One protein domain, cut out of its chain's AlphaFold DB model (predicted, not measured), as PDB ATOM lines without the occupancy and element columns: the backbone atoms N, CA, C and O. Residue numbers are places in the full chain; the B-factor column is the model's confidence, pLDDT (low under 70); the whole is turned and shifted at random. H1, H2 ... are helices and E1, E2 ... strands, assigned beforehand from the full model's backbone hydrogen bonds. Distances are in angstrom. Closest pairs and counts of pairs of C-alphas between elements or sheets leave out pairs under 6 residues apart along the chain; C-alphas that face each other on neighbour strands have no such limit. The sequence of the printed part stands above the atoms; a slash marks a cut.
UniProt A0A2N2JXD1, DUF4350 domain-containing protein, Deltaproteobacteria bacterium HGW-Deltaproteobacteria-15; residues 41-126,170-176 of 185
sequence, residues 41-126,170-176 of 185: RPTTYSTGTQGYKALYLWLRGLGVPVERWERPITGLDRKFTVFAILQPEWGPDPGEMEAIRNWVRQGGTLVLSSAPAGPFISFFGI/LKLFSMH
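This is residues 41 to 126 and 170 to 176 of the 185 residues of the protein "DUF4350 domain-containing protein" of Deltaproteobacteria bacterium HGW-Deltaproteobacteria-15 (UniProt A0A2N2JXD1). A small parallel sheet of three strands forms the middle, with H1 beside its E3 edge and H2 and short H3 toward its E2 edge. The printed part has 93 residues, in the order H1 E1 H2 E2 H3 E3; the class is mixed, with 40 residues in named elements, under half. It is compact, with radius of gyration of the C-alphas 13.2 A and spans 32 by 29 by 22 A.

Find C-alpha 53 at (-31.618, 59.893, 43.177); H1 runs to 61, 12.1 A. Then come E1, 82 to 86, H2, 94 to 105, 16.6 A, E2, 109 to 113, H3, 119 to 123, and E3, 170 to 173, ending at (-23.923, 53.258, 44.735).

The sheet runs E2 E1 E3, parallel; look for N 85 and O 111, 2.8 A, and N 84 and O 171, 2.9 A. E1, H2, E2 form a strand-helix-strand unit, parallel neighbours joined through a helix, its crossover right-handed. H1 only grazes the sheet, C-alphas of Tyr 56 and Leu 172 closest at 7.1 A; H2 only grazes it too, Val 104 and Leu 110 closest at 6.7 A between C-alphas. H3 is only just not on it, with 4 pairs of C-alphas within 10 A. H1 and H2 are apart. In H1, H2 and H3 every O i to N i+4 pair is within hydrogen-bond range.

Residues 127 to 169 are not printed, and C-alphas 126 and 170 are 22.3 A apart across the cut. H1 to E1 is a long link. Mean pLDDT of the printed part is 70.3, E3's 43.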
ATOM      1  N   ARG A  41     -25.732  58.824  32.772       46.81
ATOM      2  CA  ARG A  41     -24.943  57.817  33.491       46.81
ATOM      3  C   ARG A  41     -25.659  57.456  34.799       46.81
ATOM      4  O   ARG A  41     -25.972  58.394  35.553       46.81
ATOM      5  N   PRO A  42     -25.995  56.175  35.042       53.84
ATOM      6  CA  PRO A  42     -26.950  55.759  36.063       53.84
ATOM      7  C   PRO A  42     -26.363  55.963  37.456       53.84
ATOM      8  O   PRO A  42     -25.929  55.024  38.103       53.84
ATOM      9  N   THR A  43     -26.283  57.212  37.915       52.34
ATOM     10  CA  THR A  43     -25.605  57.632  39.144       52.34
ATOM     11  C   THR A  43     -26.604  58.087  40.198       52.34
ATOM     12  O   THR A  43     -27.709  58.542  39.894       52.34
ATOM     13  N   THR A  44     -26.208  58.026  41.470       53.38
ATOM     14  CA  THR A  44     -27.015  58.543  42.597       53.38
ATOM     15  C   THR A  44     -27.130  60.075  42.610       53.38
ATOM     16  O   THR A  44     -27.833  60.634  43.451       53.38
ATOM     17  N   TYR A  45     -26.441  60.761  41.695       47.34
ATOM     18  CA  TYR A  45     -26.537  62.204  41.474       47.34
ATOM     19  C   TYR A  45     -27.474  62.566  40.317       47.34
ATOM     20  O   TYR A  45     -27.984  63.686  40.277       47.34
ATOM     21  N   SER A  46     -27.723  61.631  39.396       47.62
ATOM     22  CA  SER A  46     -28.547  61.881  38.220       47.62
ATOM     23  C   SER A  46     -30.031  61.954  38.590       47.62
ATOM     24  O   SER A  46     -30.566  61.089  39.284       47.62
ATOM     25  N   THR A  47     -30.698  63.012  38.123       52.59
ATOM     26  CA  THR A  47     -32.165  63.163  38.121       52.59
ATOM     27  C   THR A  47     -32.795  62.651  36.821       52.59
ATOM     28  O   THR A  47     -33.990  62.841  36.625       52.59
ATOM     29  N   GLY A  48     -32.000  62.091  35.899       52.88
ATOM     30  CA  GLY A  48     -32.503  61.538  34.641       52.88
ATOM     31  C   GLY A  48     -33.284  60.242  34.855       52.88
ATOM     32  O   GLY A  48     -33.224  59.646  35.928       52.88
ATOM     33  N   THR A  49     -33.973  59.766  33.819       48.62
ATOM     34  CA  THR A  49     -34.839  58.569  33.848       48.62
ATOM     35  C   THR A  49     -34.117  57.278  34.278       48.62
ATOM     36  O   THR A  49     -34.765  56.321  34.679       48.62
ATOM     37  N   GLN A  50     -32.777  57.253  34.233       53.00
ATOM     38  CA  GLN A  50     -31.920  56.149  34.703       53.00
ATOM     39  C   GLN A  50     -31.147  56.462  36.003       53.00
ATOM     40  O   GLN A  50     -30.284  55.698  36.422       53.00
ATOM     41  N   GLY A  51     -31.412  57.600  36.646       57.19
ATOM     42  CA  GLY A  51     -30.727  58.028  37.862       57.19
ATOM     43  C   GLY A  51     -31.333  57.445  39.140       57.19
ATOM     44  O   GLY A  51     -32.546  57.316  39.279       57.19
ATOM     45  N   TYR A  52     -30.492  57.159  40.136       67.62
ATOM     46  CA  TYR A  52     -30.922  56.535  41.398       67.62
ATOM     47  C   TYR A  52     -31.276  57.536  42.508       67.62
ATOM     48  O   TYR A  52     -31.476  57.153  43.662       67.62
ATOM     49  N   LYS A  53     -31.363  58.834  42.188       67.19
ATOM     50  CA  LYS A  53     -31.618  59.893  43.177       67.19
ATOM     51  C   LYS A  53     -32.997  59.778  43.833       67.19
ATOM     52  O   LYS A  53     -33.106  60.001  45.034       67.19
ATOM     53  N   ALA A  54     -34.029  59.395  43.078       74.88
ATOM     54  CA  ALA A  54     -35.369  59.180  43.629       74.88
ATOM     55  C   ALA A  54     -35.378  58.040  44.663       74.88
ATOM     56  O   ALA A  54     -35.885  58.214  45.767       74.88
ATOM     57  N   LEU A  55     -34.723  56.916  44.344       75.12
ATOM     58  CA  LEU A  55     -34.576  55.771  45.244       75.12
ATOM     59  C   LEU A  55     -33.771  56.131  46.506       75.12
ATOM     60  O   LEU A  55     -34.169  55.781  47.615       75.12
ATOM     61  N   TYR A  56     -32.678  56.888  46.350       74.56
ATOM     62  CA  TYR A  56     -31.880  57.392  47.472       74.56
ATOM     63  C   TYR A  56     -32.704  58.278  48.422       74.56
ATOM     64  O   TYR A  56     -32.675  58.084  49.638       74.56
ATOM     65  N   LEU A  57     -33.459  59.237  47.875       77.88
ATOM     66  CA  LEU A  57     -34.291  60.143  48.672       77.88
ATOM     67  C   LEU A  57     -35.459  59.416  49.342       77.88
ATOM     68  O   LEU A  57     -35.773  59.721  50.489       77.88
ATOM     69  N   TRP A  58     -36.061  58.438  48.664       81.31
ATOM     70  CA  TRP A  58     -37.139  57.630  49.226       81.31
ATOM     71  C   TRP A  58     -36.667  56.796  50.420       81.31
ATOM     72  O   TRP A  58     -37.258  56.882  51.494       81.31
ATOM     73  N   LEU A  59     -35.550  56.074  50.288       79.75
ATOM     74  CA  LEU A  59     -34.985  55.299  51.398       79.75
ATOM     75  C   LEU A  59     -34.590  56.190  52.580       79.75
ATOM     76  O   LEU A  59     -34.826  55.832  53.733       79.75
ATOM     77  N   ARG A  60     -34.044  57.380  52.303       78.12
ATOM     78  CA  ARG A  60     -33.751  58.368  53.345       78.12
ATOM     79  C   ARG A  60     -35.027  58.862  54.035       78.12
ATOM     80  O   ARG A  60     -35.033  59.004  55.253       78.12
ATOM     81  N   GLY A  61     -36.098  59.093  53.276       76.69
ATOM     82  CA  GLY A  61     -37.413  59.469  53.801       76.69
ATOM     83  C   GLY A  61     -38.040  58.395  54.694       76.69
ATOM     84  O   GLY A  61     -38.731  58.730  55.648       76.69
ATOM     85  N   LEU A  62     -37.731  57.119  54.450       82.69
ATOM     86  CA  LEU A  62     -38.134  55.988  55.296       82.69
ATOM     87  C   LEU A  62     -37.297  55.843  56.582       82.69
ATOM     88  O   LEU A  62     -37.483  54.888  57.332       82.69
ATOM     89  N   GLY A  63     -36.359  56.760  56.848       76.50
ATOM     90  CA  GLY A  63     -35.504  56.714  58.037       76.50
ATOM     91  C   GLY A  63     -34.386  55.673  57.959       76.50
ATOM     92  O   GLY A  63     -33.729  55.389  58.960       76.50
ATOM     93  N   VAL A  64     -34.136  55.105  56.777       77.19
ATOM     94  CA  VAL A  64     -33.016  54.194  56.565       77.19
ATOM     95  C   VAL A  64     -31.719  55.020  56.526       77.19
ATOM     96  O   VAL A  64     -31.636  55.956  55.726       77.19
ATOM     97  N   PRO A  65     -30.683  54.711  57.338       72.06
ATOM     98  CA  PRO A  65     -29.403  55.415  57.264       72.06
ATOM     99  C   PRO A  65     -28.652  55.044  55.976       72.06
ATOM    100  O   PRO A  65     -27.837  54.122  55.936       72.06
ATOM    101  N   VAL A  66     -28.982  55.772  54.908       74.88
ATOM    102  CA  VAL A  66     -28.375  55.687  53.579       74.88
ATOM    103  C   VAL A  66     -27.296  56.758  53.452       74.88
ATOM    104  O   VAL A  66     -27.580  57.949  53.338       74.88
ATOM    105  N   GLU A  67     -26.037  56.348  53.402       73.12
ATOM    106  CA  GLU A  67     -24.923  57.221  53.014       73.12
ATOM    107  C   GLU A  67     -24.292  56.742  51.701       73.12
ATOM    108  O   GLU A  67     -24.407  55.587  51.301       73.12
ATOM    109  N   ARG A  68     -23.613  57.644  51.006       74.50
ATOM    110  CA  ARG A  68     -22.920  57.317  49.764       74.50
ATOM    111  C   ARG A  68     -21.547  56.726  50.089       74.50
ATOM    112  O   ARG A  68     -20.876  57.205  51.001       74.50
ATOM    113  N   TRP A  69     -21.142  55.670  49.388       73.06
ATOM    114  CA  TRP A  69     -19.821  55.063  49.562       73.06
ATOM    115  C   TRP A  69     -18.903  55.450  48.403       73.06
ATOM    116  O   TRP A  69     -19.041  54.920  47.312       73.06
ATOM    117  N   GLU A  70     -17.974  56.375  48.644       70.75
ATOM    118  CA  GLU A  70     -17.001  56.866  47.645       70.75
ATOM    119  C   GLU A  70     -15.569  56.385  47.935       70.75
ATOM    120  O   GLU A  70     -14.593  56.898  47.395       70.75
ATOM    121  N   ARG A  71     -15.433  55.417  48.843       72.62
ATOM    122  CA  ARG A  71     -14.151  54.842  49.258       72.62
ATOM    123  C   ARG A  71     -13.880  53.551  48.476       72.62
ATOM    124  O   ARG A  71     -14.832  52.931  47.998       72.62
ATOM    125  N   PRO A  72     -12.618  53.107  48.372       73.31
ATOM    126  CA  PRO A  72     -12.307  51.815  47.770       73.31
ATOM    127  C   PRO A  72     -13.042  50.677  48.493       73.31
ATOM    128  O   PRO A  72     -13.231  50.708  49.713       73.31
ATOM    129  N   ILE A  73     -13.465  49.673  47.725       73.50
ATOM    130  CA  ILE A  73     -14.256  48.528  48.208       73.50
ATOM    131  C   ILE A  73     -13.466  47.692  49.230       73.50
ATOM    132  O   ILE A  73     -14.041  47.089  50.133       73.50
ATOM    133  N   THR A  74     -12.135  47.737  49.163       71.31
ATOM    134  CA  THR A  74     -11.225  47.115  50.136       71.31
ATOM    135  C   THR A  74     -11.398  47.635  51.569       71.31
ATOM    136  O   THR A  74     -10.990  46.963  52.510       71.31
ATOM    137  N   GLY A  75     -12.030  48.799  51.755       69.38
ATOM    138  CA  GLY A  75     -12.331  49.387  53.062       69.38
ATOM    139  C   GLY A  75     -13.688  49.003  53.661       69.38
ATOM    140  O   GLY A  75     -14.128  49.683  54.589       69.38
ATOM    141  N   LEU A  76     -14.389  47.992  53.128       73.94
ATOM    142  CA  LEU A  76     -15.665  47.528  53.687       73.94
ATOM    143  C   LEU A  76     -15.457  46.943  55.093       73.94
ATOM    144  O   LEU A  76     -14.942  45.839  55.263       73.94
ATOM    145  N   ASP A  77     -15.879  47.690  56.113       69.75
ATOM    146  CA  ASP A  77     -15.856  47.248  57.504       69.75
ATOM    147  C   ASP A  77     -17.217  46.670  57.944       69.75
ATOM    148  O   ASP A  77     -18.244  46.773  57.263       69.75
ATOM    149  N   ARG A  78     -17.242  46.042  59.125       67.75
ATOM    150  CA  ARG A  78     -18.462  45.450  59.706       67.75
ATOM    151  C   ARG A  78     -19.508  46.476  60.151       67.75
ATOM    152  O   ARG A  78     -20.567  46.080  60.636       67.75
ATOM    153  N   LYS A  79     -19.238  47.782  60.051       69.38
ATOM    154  CA  LYS A  79     -20.214  48.798  60.471       69.38
ATOM    155  C   LYS A  79     -21.385  48.873  59.493       69.38
ATOM    156  O   LYS A  79     -22.458  49.337  59.874       69.38
ATOM    157  N   PHE A  80     -21.202  48.375  58.270       71.19
ATOM    158  CA  PHE A  80     -22.234  48.314  57.243       71.19
ATOM    159  C   PHE A  80     -22.853  46.918  57.186       71.19
ATOM    160  O   PHE A  80     -22.149  45.922  57.043       71.19
ATOM    161  N   THR A  81     -24.180  46.854  57.288       75.56
ATOM    162  CA  THR A  81     -24.943  45.596  57.213       75.56
ATOM    163  C   THR A  81     -25.360  45.278  55.783       75.56
ATOM    164  O   THR A  81     -25.379  44.113  55.396       75.56
ATOM    165  N   VAL A  82     -25.662  46.306  54.982       81.94
ATOM    166  CA  VAL A  82     -26.101  46.140  53.595       81.94
ATOM    167  C   VAL A  82     -25.319  47.060  52.667       81.94
ATOM    168  O   VAL A  82     -25.229  48.267  52.902       81.94
ATOM    169  N   PHE A  83     -24.791  46.486  51.591       81.56
ATOM    170  CA  PHE A  83     -24.078  47.194  50.540       81.56
ATOM    171  C   PHE A  83     -24.791  46.942  49.217       81.56
ATOM    172  O   PHE A  83     -24.940  45.789  48.818       81.56
ATOM    173  N   ALA A  84     -25.265  48.000  48.556       81.75
ATOM    174  CA  ALA A  84     -25.969  47.873  47.291       81.75
ATOM    175  C   ALA A  84     -25.196  48.510  46.130       81.75
ATOM    176  O   ALA A  84     -24.909  49.709  46.128       81.75
ATOM    177  N   ILE A  85     -24.896  47.695  45.121       79.75
ATOM    178  CA  ILE A  85     -24.233  48.092  43.880       79.75
ATOM    179  C   ILE A  85     -25.290  48.105  42.781       79.75
ATOM    180  O   ILE A  85     -25.905  47.077  42.488       79.75
ATOM    181  N   LEU A  86     -25.518  49.274  42.186       79.38
ATOM    182  CA  LEU A  86     -26.513  49.451  41.142       79.38
ATOM    183  C   LEU A  86     -25.856  49.706  39.797       79.38
ATOM    184  O   LEU A  86     -25.084  50.651  39.650       79.38
ATOM    185  N   GLN A  87     -26.210  48.857  38.839       71.31
ATOM    186  CA  GLN A  87     -25.804  48.880  37.443       71.31
ATOM    187  C   GLN A  87     -24.321  49.240  37.278       71.31
ATOM    188  O   GLN A  87     -23.998  50.280  36.702       71.31
ATOM    189  N   PRO A  88     -23.410  48.410  37.824       68.75
ATOM    190  CA  PRO A  88     -21.988  48.662  37.682       68.75
ATOM    191  C   PRO A  88     -21.627  48.601  36.197       68.75
ATOM    192  O   PRO A  88     -21.839  47.587  35.534       68.75
ATOM    193  N   GLU A  89     -21.110  49.705  35.668       59.00
ATOM    194  CA  GLU A  89     -20.686  49.784  34.266       59.00
ATOM    195  C   GLU A  89     -19.384  49.020  34.024       59.00
ATOM    196  O   GLU A  89     -19.151  48.518  32.926       59.00
ATOM    197  N   TRP A  90     -18.548  48.919  35.060       60.31
ATOM    198  CA  TRP A  90     -17.260  48.247  35.013       60.31
ATOM    199  C   TRP A  90     -17.186  47.134  36.048       60.31
ATOM    200  O   TRP A  90     -17.737  47.231  37.147       60.31
ATOM    201  N   GLY A  91     -16.516  46.053  35.652       63.41
ATOM    202  CA  GLY A  91     -16.203  44.957  36.549       63.41
ATOM    203  C   GLY A  91     -15.240  45.424  37.648       63.41
ATOM    204  O   GLY A  91     -14.346  46.220  37.363       63.41
ATOM    205  N   PRO A  92     -15.426  44.959  38.886       68.88
ATOM    206  CA  PRO A  92     -14.541  45.253  40.002       68.88
ATOM    207  C   PRO A  92     -13.193  44.571  39.777       68.88
ATOM    208  O   PRO A  92     -13.112  43.520  39.131       68.88
ATOM    209  N   ASP A  93     -12.146  45.155  40.343       73.44
ATOM    210  CA  ASP A  93     -10.816  44.550  40.325       73.44
ATOM    211  C   ASP A  93     -10.816  43.217  41.113       73.44
ATOM    212  O   ASP A  93     -11.589  43.078  42.073       73.44
ATOM    213  N   PRO A  94      -9.978  42.218  40.764       73.50
ATOM    214  CA  PRO A  94      -9.899  40.963  41.515       73.50
ATOM    215  C   PRO A  94      -9.708  41.156  43.028       73.50
ATOM    216  O   PRO A  94     -10.335  40.447  43.817       73.50
ATOM    217  N   GLY A  95      -8.925  42.158  43.449       73.69
ATOM    218  CA  GLY A  95      -8.732  42.461  44.871       73.69
ATOM    219  C   GLY A  95      -9.984  43.033  45.552       73.69
ATOM    220  O   GLY A  95     -10.250  42.764  46.724       73.69
ATOM    221  N   GLU A  96     -10.805  43.783  44.817       78.88
ATOM    222  CA  GLU A  96     -12.083  44.301  45.319       78.88
ATOM    223  C   GLU A  96     -13.123  43.185  45.455       78.88
ATOM    224  O   GLU A  96     -13.907  43.161  46.405       78.88
ATOM    225  N   MET A  97     -13.094  42.221  44.540       81.81
ATOM    226  CA  MET A  97     -13.982  41.064  44.555       81.81
ATOM    227  C   MET A  97     -13.775  40.168  45.771       81.81
ATOM    228  O   MET A  97     -14.741  39.736  46.411       81.81
ATOM    229  N   GLU A  98     -12.522  39.917  46.136       82.50
ATOM    230  CA  GLU A  98     -12.187  39.186  47.356       82.50
ATOM    231  C   GLU A  98     -12.621  39.940  48.615       82.50
ATOM    232  O   GLU A  98     -13.160  39.323  49.538       82.50
ATOM    233  N   ALA A  99     -12.482  41.269  48.642       83.19
ATOM    234  CA  ALA A  99     -12.949  42.088  49.758       83.19
ATOM    235  C   ALA A  99     -14.472  41.981  49.955       83.19
ATOM    236  O   ALA A  99     -14.928  41.749  51.078       83.19
ATOM    237  N   ILE A 100     -15.261  42.053  48.873       85.88
ATOM    238  CA  ILE A 100     -16.720  41.865  48.946       85.88
ATOM    239  C   ILE A 100     -17.048  40.449  49.420       85.88
ATOM    240  O   ILE A 100     -17.867  40.283  50.323       85.88
ATOM    241  N   ARG A 101     -16.398  39.421  48.857       84.88
ATOM    242  CA  ARG A 101     -16.612  38.021  49.261       84.88
ATOM    243  C   ARG A 101     -16.353  37.831  50.755       84.88
ATOM    244  O   ARG A 101     -17.160  37.202  51.439       84.88
ATOM    245  N   ASN A 102     -15.248  38.373  51.257       86.31
ATOM    246  CA  ASN A 102     -14.873  38.278  52.664       86.31
ATOM    247  C   ASN A 102     -15.863  39.020  53.562       86.31
ATOM    248  O   ASN A 102     -16.249  38.489  54.600       86.31
ATOM    249  N   TRP A 103     -16.326  40.199  53.155       87.06
ATOM    250  CA  TRP A 103     -17.336  40.953  53.893       87.06
ATOM    251  C   TRP A 103     -18.698  40.238  53.932       87.06
ATOM    252  O   TRP A 103     -19.289  40.108  55.006       87.06
ATOM    253  N   VAL A 104     -19.162  39.678  52.807       86.94
ATOM    254  CA  VAL A 104     -20.397  38.870  52.762       86.94
ATOM    255  C   VAL A 104     -20.272  37.643  53.667       86.94
ATOM    256  O   VAL A 104     -21.167  37.363  54.463       86.94
ATOM    257  N   ARG A 105     -19.127  36.946  53.633       85.75
ATOM    258  CA  ARG A 105     -18.845  35.810  54.532       85.75
ATOM    259  C   ARG A 105     -18.855  36.186  56.014       85.75
ATOM    260  O   ARG A 105     -19.106  35.328  56.851       85.75
ATOM    261  N   GLN A 106     -18.597  37.448  56.345       84.88
ATOM    262  CA  GLN A 106     -18.671  37.966  57.712       84.88
ATOM    263  C   GLN A 106     -20.091  38.386  58.134       84.88
ATOM    264  O   GLN A 106     -20.253  38.913  59.234       84.88
ATOM    265  N   GLY A 107     -21.108  38.145  57.297       82.56
ATOM    266  CA  GLY A 107     -22.516  38.440  57.582       82.56
ATOM    267  C   GLY A 107     -23.049  39.714  56.920       82.56
ATOM    268  O   GLY A 107     -24.161  40.140  57.230       82.56
ATOM    269  N   GLY A 108     -22.280  40.338  56.025       85.75
ATOM    270  CA  GLY A 108     -22.756  41.448  55.201       85.75
ATOM    271  C   GLY A 108     -23.747  40.997  54.123       85.75
ATOM    272  O   GLY A 108     -23.619  39.914  53.557       85.75
ATOM    273  N   THR A 109     -24.730  41.839  53.804       85.25
ATOM    274  CA  THR A 109     -25.699  41.590  52.723       85.25
ATOM    275  C   THR A 109     -25.353  42.406  51.481       85.25
ATOM    276  O   THR A 109     -25.426  43.635  51.499       85.25
ATOM    277  N   LEU A 110     -25.012  41.738  50.378       84.06
ATOM    278  CA  LEU A 110     -24.783  42.392  49.089       84.06
ATOM    279  C   LEU A 110     -26.077  42.419  48.268       84.06
ATOM    280  O   LEU A 110     -26.633  41.372  47.950       84.06
ATOM    281  N   VAL A 111     -26.525  43.610  47.879       83.75
ATOM    282  CA  VAL A 111     -27.605  43.795  46.902       83.75
ATOM    283  C   VAL A 111     -26.978  44.230  45.584       83.75
ATOM    284  O   VAL A 111     -26.361  45.286  45.501       83.75
ATOM    285  N   LEU A 112     -27.126  43.428  44.538       80.25
ATOM    286  CA  LEU A 112     -26.560  43.729  43.229       80.25
ATOM    287  C   LEU A 112     -27.677  43.889  42.203       80.25
ATOM    288  O   LEU A 112     -28.477  42.981  41.999       80.25
ATOM    289  N   SER A 113     -27.690  45.024  41.516       79.00
ATOM    290  CA  SER A 113     -28.436  45.195  40.273       79.00
ATOM    291  C   SER A 113     -27.417  45.248  39.143       79.00
ATOM    292  O   SER A 113     -26.658  46.203  39.049       79.00
ATOM    293  N   SER A 114     -27.326  44.203  38.326       72.19
ATOM    294  CA  SER A 114     -26.369  44.104  37.216       72.19
ATOM    295  C   SER A 114     -27.027  43.407  36.031       72.19
ATOM    296  O   SER A 114     -28.022  42.701  36.193       72.19
ATOM    297  N   ALA A 115     -26.453  43.578  34.840       68.56
ATOM    298  CA  ALA A 115     -26.822  42.761  33.695       68.56
ATOM    299  C   ALA A 115     -26.614  41.257  34.012       68.56
ATOM    300  O   ALA A 115     -25.653  40.926  34.720       68.56
ATOM    301  N   PRO A 116     -27.459  40.354  33.471       62.72
ATOM    302  CA  PRO A 116     -27.436  38.914  33.766       62.72
ATOM    303  C   PRO A 116     -26.091  38.221  33.511       62.72
ATOM    304  O   PRO A 116     -25.791  37.222  34.150       62.72
ATOM    305  N   ALA A 117     -25.282  38.754  32.592       64.06
ATOM    306  CA  ALA A 117     -23.986  38.204  32.191       64.06
ATOM    307  C   ALA A 117     -22.789  39.029  32.715       64.06
ATOM    308  O   ALA A 117     -21.718  39.032  32.114       64.06
ATOM    309  N   GLY A 118     -22.978  39.797  33.792       68.31
ATOM    310  CA  GLY A 118     -21.923  40.640  34.353       68.31
ATOM    311  C   GLY A 118     -20.869  39.852  35.150       68.31
ATOM    312  O   GLY A 118     -21.202  38.833  35.759       68.31
ATOM    313  N   PRO A 119     -19.624  40.359  35.253       71.12
ATOM    314  CA  PRO A 119     -18.517  39.696  35.961       71.12
ATOM    315  C   PRO A 119     -18.817  39.408  37.442       71.12
ATOM    316  O   PRO A 119     -18.285  38.465  38.023       71.12
ATOM    317  N   PHE A 120     -19.716  40.185  38.050       73.88
ATOM    318  CA  PHE A 120     -20.202  39.934  39.403       73.88
ATOM    319  C   PHE A 120     -20.995  38.626  39.534       73.88
ATOM    320  O   PHE A 120     -20.786  37.884  40.490       73.88
ATOM    321  N   ILE A 121     -21.887  38.327  38.586       75.81
ATOM    322  CA  ILE A 121     -22.768  37.149  38.642       75.81
ATOM    323  C   ILE A 121     -21.934  35.868  38.549       75.81
ATOM    324  O   ILE A 121     -22.095  34.965  39.372       75.81
ATOM    325  N   SER A 122     -20.970  35.839  37.624       76.25
ATOM    326  CA  SER A 122     -20.049  34.712  37.449       76.25
ATOM    327  C   SER A 122     -19.171  34.475  38.682       76.25
ATOM    328  O   SER A 122     -19.004  33.339  39.111       76.25
ATOM    329  N   PHE A 123     -18.640  35.530  39.307       76.50
ATOM    330  CA  PHE A 123     -17.745  35.392  40.464       76.50
ATOM    331  C   PHE A 123     -18.427  34.833  41.720       76.50
ATOM    332  O   PHE A 123     -17.801  34.112  42.508       76.50
ATOM    333  N   PHE A 124     -19.703  35.169  41.926       76.19
ATOM    334  CA  PHE A 124     -20.504  34.611  43.015       76.19
ATOM    335  C   PHE A 124     -21.107  33.241  42.675       76.19
ATOM    336  O   PHE A 124     -21.751  32.650  43.536       76.19
ATOM    337  N   GLY A 125     -20.867  32.715  41.466       72.06
ATOM    338  CA  GLY A 125     -21.389  31.419  41.030       72.06
ATOM    339  C   GLY A 125     -22.913  31.398  40.924       72.06
ATOM    340  O   GLY A 125     -23.530  30.359  41.140       72.06
ATOM    341  N   ILE A 126     -23.534  32.551  40.651       71.88
ATOM    342  CA  ILE A 126     -24.989  32.665  40.520       71.88
ATOM    343  C   ILE A 126     -25.362  32.209  39.105       71.88
ATOM    344  O   ILE A 126     -25.526  33.015  38.191       71.88
ATOM    345  N   LEU A 170     -29.487  50.915  54.663       35.94
ATOM    346  CA  LEU A 170     -29.274  50.458  53.279       35.94
ATOM    347  C   LEU A 170     -28.518  51.544  52.501       35.94
ATOM    348  O   LEU A 170     -28.902  52.701  52.597       35.94
ATOM    349  N   LYS A 171     -27.494  51.217  51.704       45.47
ATOM    350  CA  LYS A 171     -26.746  52.184  50.868       45.47
ATOM    351  C   LYS A 171     -26.655  51.728  49.419       45.47
ATOM    352  O   LYS A 171     -26.222  50.609  49.198       45.47
ATOM    353  N   LEU A 172     -26.984  52.599  48.461       36.97
ATOM    354  CA  LEU A 172     -26.908  52.341  47.012       36.97
ATOM    355  C   LEU A 172     -25.794  53.171  46.361       36.97
ATOM    356  O   LEU A 172     -25.684  54.365  46.652       36.97
ATOM    357  N   PHE A 173     -25.001  52.572  45.463       51.88
ATOM    358  CA  PHE A 173     -23.923  53.258  44.735       51.88
ATOM    359  C   PHE A 173     -23.847  52.928  43.234       51.88
ATOM    360  O   PHE A 173     -24.307  51.877  42.795       51.88
ATOM    361  N   SER A 174     -23.235  53.862  42.489       39.34
ATOM    362  CA  SER A 174     -22.934  53.848  41.054       39.34
ATOM    363  C   SER A 174     -21.576  54.515  40.785       39.34
ATOM    364  O   SER A 174     -21.229  55.507  41.426       39.34
ATOM    365  N   MET A 175     -20.830  53.942  39.841       53.22
ATOM    366  CA  MET A 175     -19.379  54.029  39.675       53.22
ATOM    367  C   MET A 175     -18.941  55.156  38.718       53.22
ATOM    368  O   MET A 175     -19.376  55.220  37.573       53.22
ATOM    369  N   HIS A 176     -18.017  56.009  39.171       40.09
ATOM    370  CA  HIS A 176     -17.186  56.887  38.340       40.09
ATOM    371  C   HIS A 176     -15.726  56.595  38.702       40.09
ATOM    372  O   HIS A 176     -15.326  56.832  39.838       40.09
TER     373      HIS A 176